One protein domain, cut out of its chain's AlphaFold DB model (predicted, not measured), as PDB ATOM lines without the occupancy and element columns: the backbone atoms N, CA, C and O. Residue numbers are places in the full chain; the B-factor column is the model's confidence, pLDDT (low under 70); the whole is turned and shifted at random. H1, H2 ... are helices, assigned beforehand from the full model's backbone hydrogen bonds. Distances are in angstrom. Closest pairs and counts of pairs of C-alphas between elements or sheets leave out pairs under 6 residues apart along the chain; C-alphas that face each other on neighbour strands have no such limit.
ATOM      1  N   ILE A  13      37.556  42.556  47.228       94.12
ATOM      2  CA  ILE A  13      36.295  43.292  47.375       94.12
ATOM      3  C   ILE A  13      35.163  42.286  47.559       94.12
ATOM      4  O   ILE A  13      35.047  41.337  46.782       94.12
ATOM      5  N   ASP A  14      34.307  42.523  48.552       94.50
ATOM      6  CA  ASP A  14      33.041  41.805  48.682       94.50
ATOM      7  C   ASP A  14      32.003  42.386  47.707       94.50
ATOM      8  O   ASP A  14      31.284  43.345  48.007       94.50
ATOM      9  N   SER A  15      31.929  41.792  46.515       95.25
ATOM     10  CA  SER A  15      31.001  42.195  45.454       95.25
ATOM     11  C   SER A  15      29.533  42.097  45.877       95.25
ATOM     12  O   SER A  15      28.718  42.898  45.425       95.25
ATOM     13  N   LEU A  16      29.179  41.197  46.799       95.81
ATOM     14  CA  LEU A  16      27.816  41.101  47.319       95.81
ATOM     15  C   LEU A  16      27.424  42.377  48.071       95.81
ATOM     16  O   LEU A  16      26.329  42.910  47.870       95.81
ATOM     17  N   SER A  17      28.316  42.885  48.922       95.25
ATOM     18  CA  SER A  17      28.095  44.138  49.651       95.25
ATOM     19  C   SER A  17      28.051  45.347  48.711       95.25
ATOM     20  O   SER A  17      27.183  46.210  48.867       95.25
ATOM     21  N   VAL A  18      28.901  45.362  47.677       96.50
ATOM     22  CA  VAL A  18      28.846  46.367  46.600       96.50
ATOM     23  C   VAL A  18      27.474  46.352  45.921       96.50
ATOM     24  O   VAL A  18      26.828  47.393  45.821       96.50
ATOM     25  N   PHE A  19      26.985  45.181  45.502       96.94
ATOM     26  CA  PHE A  19      25.708  45.058  44.797       96.94
ATOM     27  C   PHE A  19      24.507  45.400  45.669       96.94
ATOM     28  O   PHE A  19      23.565  46.009  45.172       96.94
ATOM     29  N   LYS A  20      24.537  45.096  46.971       96.12
ATOM     30  CA  LYS A  20      23.488  45.540  47.904       96.12
ATOM     31  C   LYS A  20      23.372  47.059  47.979       96.12
ATOM     32  O   LYS A  20      22.259  47.564  48.102       96.12
ATOM     33  N   LYS A  21      24.498  47.777  47.889       95.50
ATOM     34  CA  LYS A  21      24.504  49.246  47.846       95.50
ATOM     35  C   LYS A  21      24.106  49.779  46.467       95.50
ATOM     36  O   LYS A  21      23.295  50.693  46.396       95.50
ATOM     37  N   ALA A  22      24.664  49.221  45.394       95.25
ATOM     38  CA  ALA A  22      24.434  49.702  44.030       95.25
ATOM     39  C   ALA A  22      23.015  49.400  43.515       95.25
ATOM     40  O   ALA A  22      22.429  50.210  42.804       95.25
ATOM     41  N   PHE A  23      22.457  48.248  43.891       95.12
ATOM     42  CA  PHE A  23      21.162  47.753  43.428       95.12
ATOM     43  C   PHE A  23      20.303  47.365  44.641       95.12
ATOM     44  O   PHE A  23      20.185  46.181  44.964       95.12
ATOM     45  N   PRO A  24      19.730  48.325  45.383       95.25
ATOM     46  CA  PRO A  24      18.890  48.012  46.535       95.25
ATOM     47  C   PRO A  24      17.576  47.328  46.112       95.25
ATOM     48  O   PRO A  24      17.120  47.463  44.979       95.25
ATOM     49  N   GLY A  25      16.954  46.590  47.036       94.50
ATOM     50  CA  GLY A  25      15.594  46.057  46.861       94.50
ATOM     51  C   GLY A  25      15.458  44.840  45.938       94.50
ATOM     52  O   GLY A  25      14.348  44.515  45.526       94.50
ATOM     53  N   GLN A  26      16.555  44.154  45.610       95.06
ATOM     54  CA  GLN A  26      16.494  42.939  44.792       95.06
ATOM     55  C   GLN A  26      15.853  41.784  45.568       95.06
ATOM     56  O   GLN A  26      16.056  41.653  46.776       95.06
ATOM     57  N   GLN A  27      15.124  40.907  44.864       92.81
ATOM     58  CA  GLN A  27      14.484  39.730  45.469       92.81
ATOM     59  C   GLN A  27      15.504  38.855  46.214       92.81
ATOM     60  O   GLN A  27      15.251  38.376  47.317       92.81
ATOM     61  N   ASN A  28      16.660  38.634  45.588       95.56
ATOM     62  CA  ASN A  28      17.843  38.060  46.204       95.56
ATOM     63  C   ASN A  28      19.088  38.534  45.435       95.56
ATOM     64  O   ASN A  28      18.981  39.096  44.348       95.56
ATOM     65  N   TYR A  29      20.263  38.281  46.004       96.75
ATOM     66  CA  TYR A  29      21.546  38.718  45.448       96.75
ATOM     67  C   TYR A  29      22.406  37.554  44.938       96.75
ATOM     68  O   TYR A  29      23.631  37.664  44.885       96.75
ATOM     69  N   LYS A  30      21.800  36.417  44.566       96.00
ATOM     70  CA  LYS A  30      22.523  35.401  43.794       96.00
ATOM     71  C   LYS A  30      22.931  36.016  42.459       96.00
ATOM     72  O   LYS A  30      22.127  36.718  41.844       96.00
ATOM     73  N   GLN A  31      24.144  35.718  41.996       96.44
ATOM     74  CA  GLN A  31      24.689  36.319  40.778       96.44
ATOM     75  C   GLN A  31      23.735  36.159  39.585       96.44
ATOM     76  O   GLN A  31      23.400  37.144  38.948       96.44
ATOM     77  N   GLU A  32      23.189  34.965  39.354       96.44
ATOM     78  CA  GLU A  32      22.206  34.695  38.290       96.44
ATOM     79  C   GLU A  32      20.971  35.600  38.341       96.44
ATOM     80  O   GLU A  32      20.502  36.088  37.313       96.44
ATOM     81  N   THR A  33      20.454  35.851  39.548       96.25
ATOM     82  CA  THR A  33      19.287  36.720  39.736       96.25
ATOM     83  C   THR A  33      19.644  38.168  39.414       96.25
ATOM     84  O   THR A  33      18.892  38.834  38.705       96.25
ATOM     85  N   LEU A  34      20.808  38.642  39.870       97.00
ATOM     86  CA  LEU A  34      21.286  39.995  39.576       97.00
ATOM     87  C   LEU A  34      21.567  40.195  38.089       97.00
ATOM     88  O   LEU A  34      21.212  41.229  37.540       97.00
ATOM     89  N   VAL A  35      22.153  39.206  37.418       96.75
ATOM     90  CA  VAL A  35      22.408  39.255  35.972       96.75
ATOM     91  C   VAL A  35      21.104  39.394  35.206       96.75
ATOM     92  O   VAL A  35      20.982  40.267  34.351       96.75
ATOM     93  N   LYS A  36      20.092  38.604  35.567       96.50
ATOM     94  CA  LYS A  36      18.774  38.717  34.949       96.50
ATOM     95  C   LYS A  36      18.122  40.074  35.214       96.50
ATOM     96  O   LYS A  36      17.562  40.653  34.293       96.50
ATOM     97  N   ALA A  37      18.203  40.587  36.438       95.88
ATOM     98  CA  ALA A  37      17.559  41.844  36.816       95.88
ATOM     99  C   ALA A  37      18.262  43.091  36.246       95.88
ATOM    100  O   ALA A  37      17.591  44.035  35.841       95.88
ATOM    101  N   VAL A  38      19.597  43.102  36.217       95.62
ATOM    102  CA  VAL A  38      20.412  44.283  35.882       95.62
ATOM    103  C   VAL A  38      20.875  44.266  34.427       95.62
ATOM    104  O   VAL A  38      20.866  45.298  33.766       95.62
ATOM    105  N   LEU A  39      21.284  43.102  33.914       95.38
ATOM    106  CA  LEU A  39      21.810  42.954  32.551       95.38
ATOM    107  C   LEU A  39      20.757  42.430  31.564       95.38
ATOM    108  O   LEU A  39      21.045  42.333  30.373       95.38
ATOM    109  N   ASN A  40      19.558  42.080  32.048       95.88
ATOM    110  CA  ASN A  40      18.467  41.505  31.258       95.88
ATOM    111  C   ASN A  40      18.909  40.293  30.411       95.88
ATOM    112  O   ASN A  40      18.500  40.128  29.262       95.88
ATOM    113  N   THR A  41      19.784  39.458  30.978       95.19
ATOM    114  CA  THR A  41      20.331  38.266  30.318       95.19
ATOM    115  C   THR A  41      20.463  37.095  31.295       95.19
ATOM    116  O   THR A  41      20.194  37.215  32.489       95.19
ATOM    117  N   SER A  42      20.880  35.944  30.786       95.12
ATOM    118  CA  SER A  42      21.277  34.766  31.556       95.12
ATOM    119  C   SER A  42      22.611  34.254  31.032       95.12
ATOM    120  O   SER A  42      22.989  34.540  29.898       95.12
ATOM    121  N   TYR A  43      23.309  33.465  31.835       95.06
ATOM    122  CA  TYR A  43      24.590  32.876  31.464       95.06
ATOM    123  C   TYR A  43      24.686  31.452  32.018       95.06
ATOM    124  O   TYR A  43      23.843  31.035  32.815       95.06
ATOM    125  N   ALA A  44      25.696  30.704  31.577       92.38
ATOM    126  CA  ALA A  44      25.975  29.368  32.085       92.38
ATOM    127  C   ALA A  44      26.583  29.459  33.496       92.38
ATOM    128  O   ALA A  44      27.800  29.481  33.660       92.38
ATOM    129  N   ALA A  45      25.726  29.564  34.512       89.69
ATOM    130  CA  ALA A  45      26.151  29.564  35.906       89.69
ATOM    131  C   ALA A  45      26.838  28.247  36.281       89.69
ATOM    132  O   ALA A  45      26.524  27.196  35.719       89.69
ATOM    133  N   HIS A  46      27.745  28.312  37.259       88.56
ATOM    134  CA  HIS A  46      28.620  27.209  37.674       88.56
ATOM    135  C   HIS A  46      29.753  26.876  36.690       88.56
ATOM    136  O   HIS A  46      30.535  25.962  36.962       88.56
ATOM    137  N   ASP A  47      29.894  27.629  35.593       95.69
ATOM    138  CA  ASP A  47      31.159  27.734  34.869       95.69
ATOM    139  C   ASP A  47      31.975  28.899  35.442       95.69
ATOM    140  O   ASP A  47      31.589  30.062  35.332       95.69
ATOM    141  N   ALA A  48      33.137  28.595  36.025       94.12
ATOM    142  CA  ALA A  48      33.948  29.594  36.721       94.12
ATOM    143  C   ALA A  48      34.407  30.753  35.816       94.12
ATOM    144  O   ALA A  48      34.602  31.876  36.287       94.12
ATOM    145  N   THR A  49      34.591  30.501  34.517       96.38
ATOM    146  CA  THR A  49      35.017  31.532  33.566       96.38
ATOM    147  C   THR A  49      33.858  32.474  33.260       96.38
ATOM    148  O   THR A  49      34.027  33.697  33.303       96.38
ATOM    149  N   GLU A  50      32.677  31.927  32.986       96.56
ATOM    150  CA  GLU A  50      31.469  32.711  32.742       96.56
ATOM    151  C   GLU A  50      30.990  33.432  34.009       96.56
ATOM    152  O   GLU A  50      30.573  34.590  33.924       96.56
ATOM    153  N   ASP A  51      31.151  32.825  35.190       96.38
ATOM    154  CA  ASP A  51      30.895  33.453  36.488       96.38
ATOM    155  C   ASP A  51      31.746  34.723  36.656       96.38
ATOM    156  O   ASP A  51      31.216  35.791  36.968       96.38
ATOM    157  N   VAL A  52      33.058  34.653  36.400       95.50
ATOM    158  CA  VAL A  52      33.962  35.807  36.557       95.50
ATOM    159  C   VAL A  52      33.709  36.880  35.498       95.50
ATOM    160  O   VAL A  52      33.675  38.071  35.825       95.50
ATOM    161  N   LYS A  53      33.501  36.494  34.232       96.38
ATOM    162  CA  LYS A  53      33.176  37.452  33.161       96.38
ATOM    163  C   LYS A  53      31.903  38.221  33.491       96.38
ATOM    164  O   LYS A  53      31.876  39.450  33.410       96.38
ATOM    165  N   THR A  54      30.868  37.498  33.900       96.81
ATOM    166  CA  THR A  54      29.560  38.077  34.180       96.81
ATOM    167  C   THR A  54      29.579  38.921  35.454       96.81
ATOM    168  O   THR A  54      28.992  40.005  35.477       96.81
ATOM    169  N   LEU A  55      30.341  38.512  36.474       96.50
ATOM    170  CA  LEU A  55      30.616  39.342  37.647       96.50
ATOM    171  C   LEU A  55      31.260  40.680  37.252       96.50
ATOM    172  O   LEU A  55      30.843  41.735  37.726       96.50
ATOM    173  N   GLY A  56      32.236  40.656  36.338       95.56
ATOM    174  CA  GLY A  56      32.866  41.866  35.807       95.56
ATOM    175  C   GLY A  56      31.885  42.781  35.066       95.56
ATOM    176  O   GLY A  56      31.958  44.003  35.207       95.56
ATOM    177  N   LEU A  57      30.939  42.213  34.312       96.56
ATOM    178  CA  LEU A  57      29.871  42.981  33.664       96.56
ATOM    179  C   LEU A  57      28.934  43.631  34.687       96.56
ATOM    180  O   LEU A  57      28.627  44.812  34.541       96.56
ATOM    181  N   LEU A  58      28.536  42.913  35.741       96.31
ATOM    182  CA  LEU A  58      27.738  43.480  36.833       96.31
ATOM    183  C   LEU A  58      28.465  44.624  37.544       96.31
ATOM    184  O   LEU A  58      27.870  45.673  37.777       96.31
ATOM    185  N   MET A  59      29.756  44.457  37.845       95.31
ATOM    186  CA  MET A  59      30.568  45.503  38.478       95.31
ATOM    187  C   MET A  59      30.611  46.782  37.632       95.31
ATOM    188  O   MET A  59      30.513  47.877  38.182       95.31
ATOM    189  N   LYS A  60      30.672  46.664  36.299       94.12
ATOM    190  CA  LYS A  60      30.618  47.816  35.380       94.12
ATOM    191  C   LYS A  60      29.273  48.547  35.378       94.12
ATOM    192  O   LYS A  60      29.244  49.710  34.999       94.12
ATOM    193  N   GLN A  61      28.182  47.888  35.773       95.12
ATOM    194  CA  GLN A  61      26.868  48.532  35.912       95.12
ATOM    195  C   GLN A  61      26.701  49.261  37.245       95.12
ATOM    196  O   GLN A  61      25.724  49.983  37.434       95.12
ATOM    197  N   THR A  62      27.620  49.068  38.194       90.88
ATOM    198  CA  THR A  62      27.574  49.829  39.443       90.88
ATOM    199  C   THR A  62      27.919  51.289  39.150       90.88
ATOM    200  O   THR A  62      28.889  51.584  38.459       90.88
ATOM    201  N   THR A  63      27.128  52.217  39.684       89.44
ATOM    202  CA  THR A  63      27.388  53.665  39.589       89.44
ATOM    203  C   THR A  63      28.353  54.164  40.671       89.44
ATOM    204  O   THR A  63      28.606  55.361  40.769       89.44
ATOM    205  N   LEU A  64      28.878  53.253  41.499       90.44
ATOM    206  CA  LEU A  64      29.736  53.565  42.636       90.44
ATOM    207  C   LEU A  64      31.143  53.949  42.174       90.44
ATOM    208  O   LEU A  64      31.740  53.290  41.322       90.44
ATOM    209  N   LEU A  65      31.701  54.989  42.790       89.75
ATOM    210  CA  LEU A  65      33.071  55.418  42.515       89.75
ATOM    211  C   LEU A  65      34.094  54.544  43.255       89.75
ATOM    212  O   LEU A  65      33.786  53.910  44.264       89.75
ATOM    213  N   GLY A  66      35.350  54.564  42.798       87.06
ATOM    214  CA  GLY A  66      36.453  53.796  43.394       87.06
ATOM    215  C   GLY A  66      36.529  53.873  44.929       87.06
ATOM    216  O   GLY A  66      36.520  52.822  45.568       87.06
ATOM    217  N   PRO A  67      36.520  55.068  45.553       91.19
ATOM    218  CA  PRO A  67      36.523  55.193  47.014       91.19
ATOM    219  C   PRO A  67      35.329  54.516  47.701       91.19
ATOM    220  O   PRO A  67      35.478  53.928  48.769       91.19
ATOM    221  N   GLU A  68      34.150  54.547  47.079       91.94
ATOM    222  CA  GLU A  68      32.961  53.883  47.613       91.94
ATOM    223  C   GLU A  68      33.026  52.369  47.461       91.94
ATOM    224  O   GLU A  68      32.476  51.655  48.292       91.94
ATOM    225  N   ILE A  69      33.673  51.857  46.417       90.88
ATOM    226  CA  ILE A  69      33.889  50.418  46.254       90.88
ATOM    227  C   ILE A  69      34.912  49.928  47.287       90.88
ATOM    228  O   ILE A  69      34.722  48.876  47.898       90.88
ATOM    229  N   LEU A  70      35.960  50.716  47.547       92.75
ATOM    230  CA  LEU A  70      37.018  50.374  48.501       92.75
ATOM    231  C   LEU A  70      36.525  50.248  49.950       92.75
ATOM    232  O   LEU A  70      37.139  49.515  50.721       92.75
ATOM    233  N   GLN A  71      35.397  50.866  50.316       93.81
ATOM    234  CA  GLN A  71      34.784  50.667  51.639       93.81
ATOM    235  C   GLN A  71      34.342  49.208  51.885       93.81
ATOM    236  O   GLN A  71      34.112  48.815  53.024       93.81
ATOM    237  N   PHE A  72      34.208  48.411  50.818       94.50
ATOM    238  CA  PHE A  72      33.868  46.986  50.858       94.50
ATOM    239  C   PHE A  72      35.086  46.085  50.638       94.50
ATOM    240  O   PHE A  72      34.939  44.888  50.375       94.50
ATOM    241  N   SER A  73      36.286  46.666  50.677       94.19
ATOM    242  CA  SER A  73      37.517  45.912  50.518       94.19
ATOM    243  C   SER A  73      37.997  45.318  51.835       94.19
ATOM    244  O   SER A  73      37.727  45.836  52.918       94.19
ATOM    245  N   PHE A  74      38.727  44.215  51.731       91.69
ATOM    246  CA  PHE A  74      39.401  43.577  52.851       91.69
ATOM    247  C   PHE A  74      40.800  43.116  52.427       91.69
ATOM    248  O   PHE A  74      41.033  42.798  51.252       91.69
TER     249      PHE A  74
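Overview. This is residues 13 to 74 of the 174 residues of an uncharacterized protein of Crassostrea gigas (UniProt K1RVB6). The longest helix, H3, has H2 packed on it at a slant, while H1 comes near the last turns of H3 and the short H4 sits beyond that end, near H1. The printed part has 62 residues with four named helices, in the order H1, H2, H3, H4, and no named strand; its class is all helix. It is compact, with a radius of gyration of the C-alphas of 11.3 A and spans of 31 by 25 by 16 A.

Along the chain. H1 is residues 15 to 22, 10.1 A long, beginning at C-alpha 15 (31.001, 42.195, 45.454). H2 is residues 31 to 39, 11.0 A. H3 is residues 48 to 61, 20.2 A. H4 is residues 66 to 70, 6.2 A, ending at C-alpha 70 (37.018, 50.374, 48.501).

Arrangement. H1 and H3 are close but not clearly touching, the closest C-alphas, Ser 15 and Met 59, 7.7 A apart. H1 and H4 are likewise close but not clearly touching, closest at Val 18 and Ile 69, C-alphas 6.5 A apart. H2 and H3 touch, closest at the C-alphas of Val 35 and Leu 58, 6.9 A, at a steep tilt of 40 degrees, the same way. H2 and H4 are apart. In H1, H2, H3 and H4 every O i to N i+4 pair is within hydrogen-bond range.

Size, cuts and confidence. The farthest C-alphas, Ala 44 and Pro 67, are 31.6 A apart. The printed part has no cut, no link is long, and no printed residue is under 70 in pLDDT.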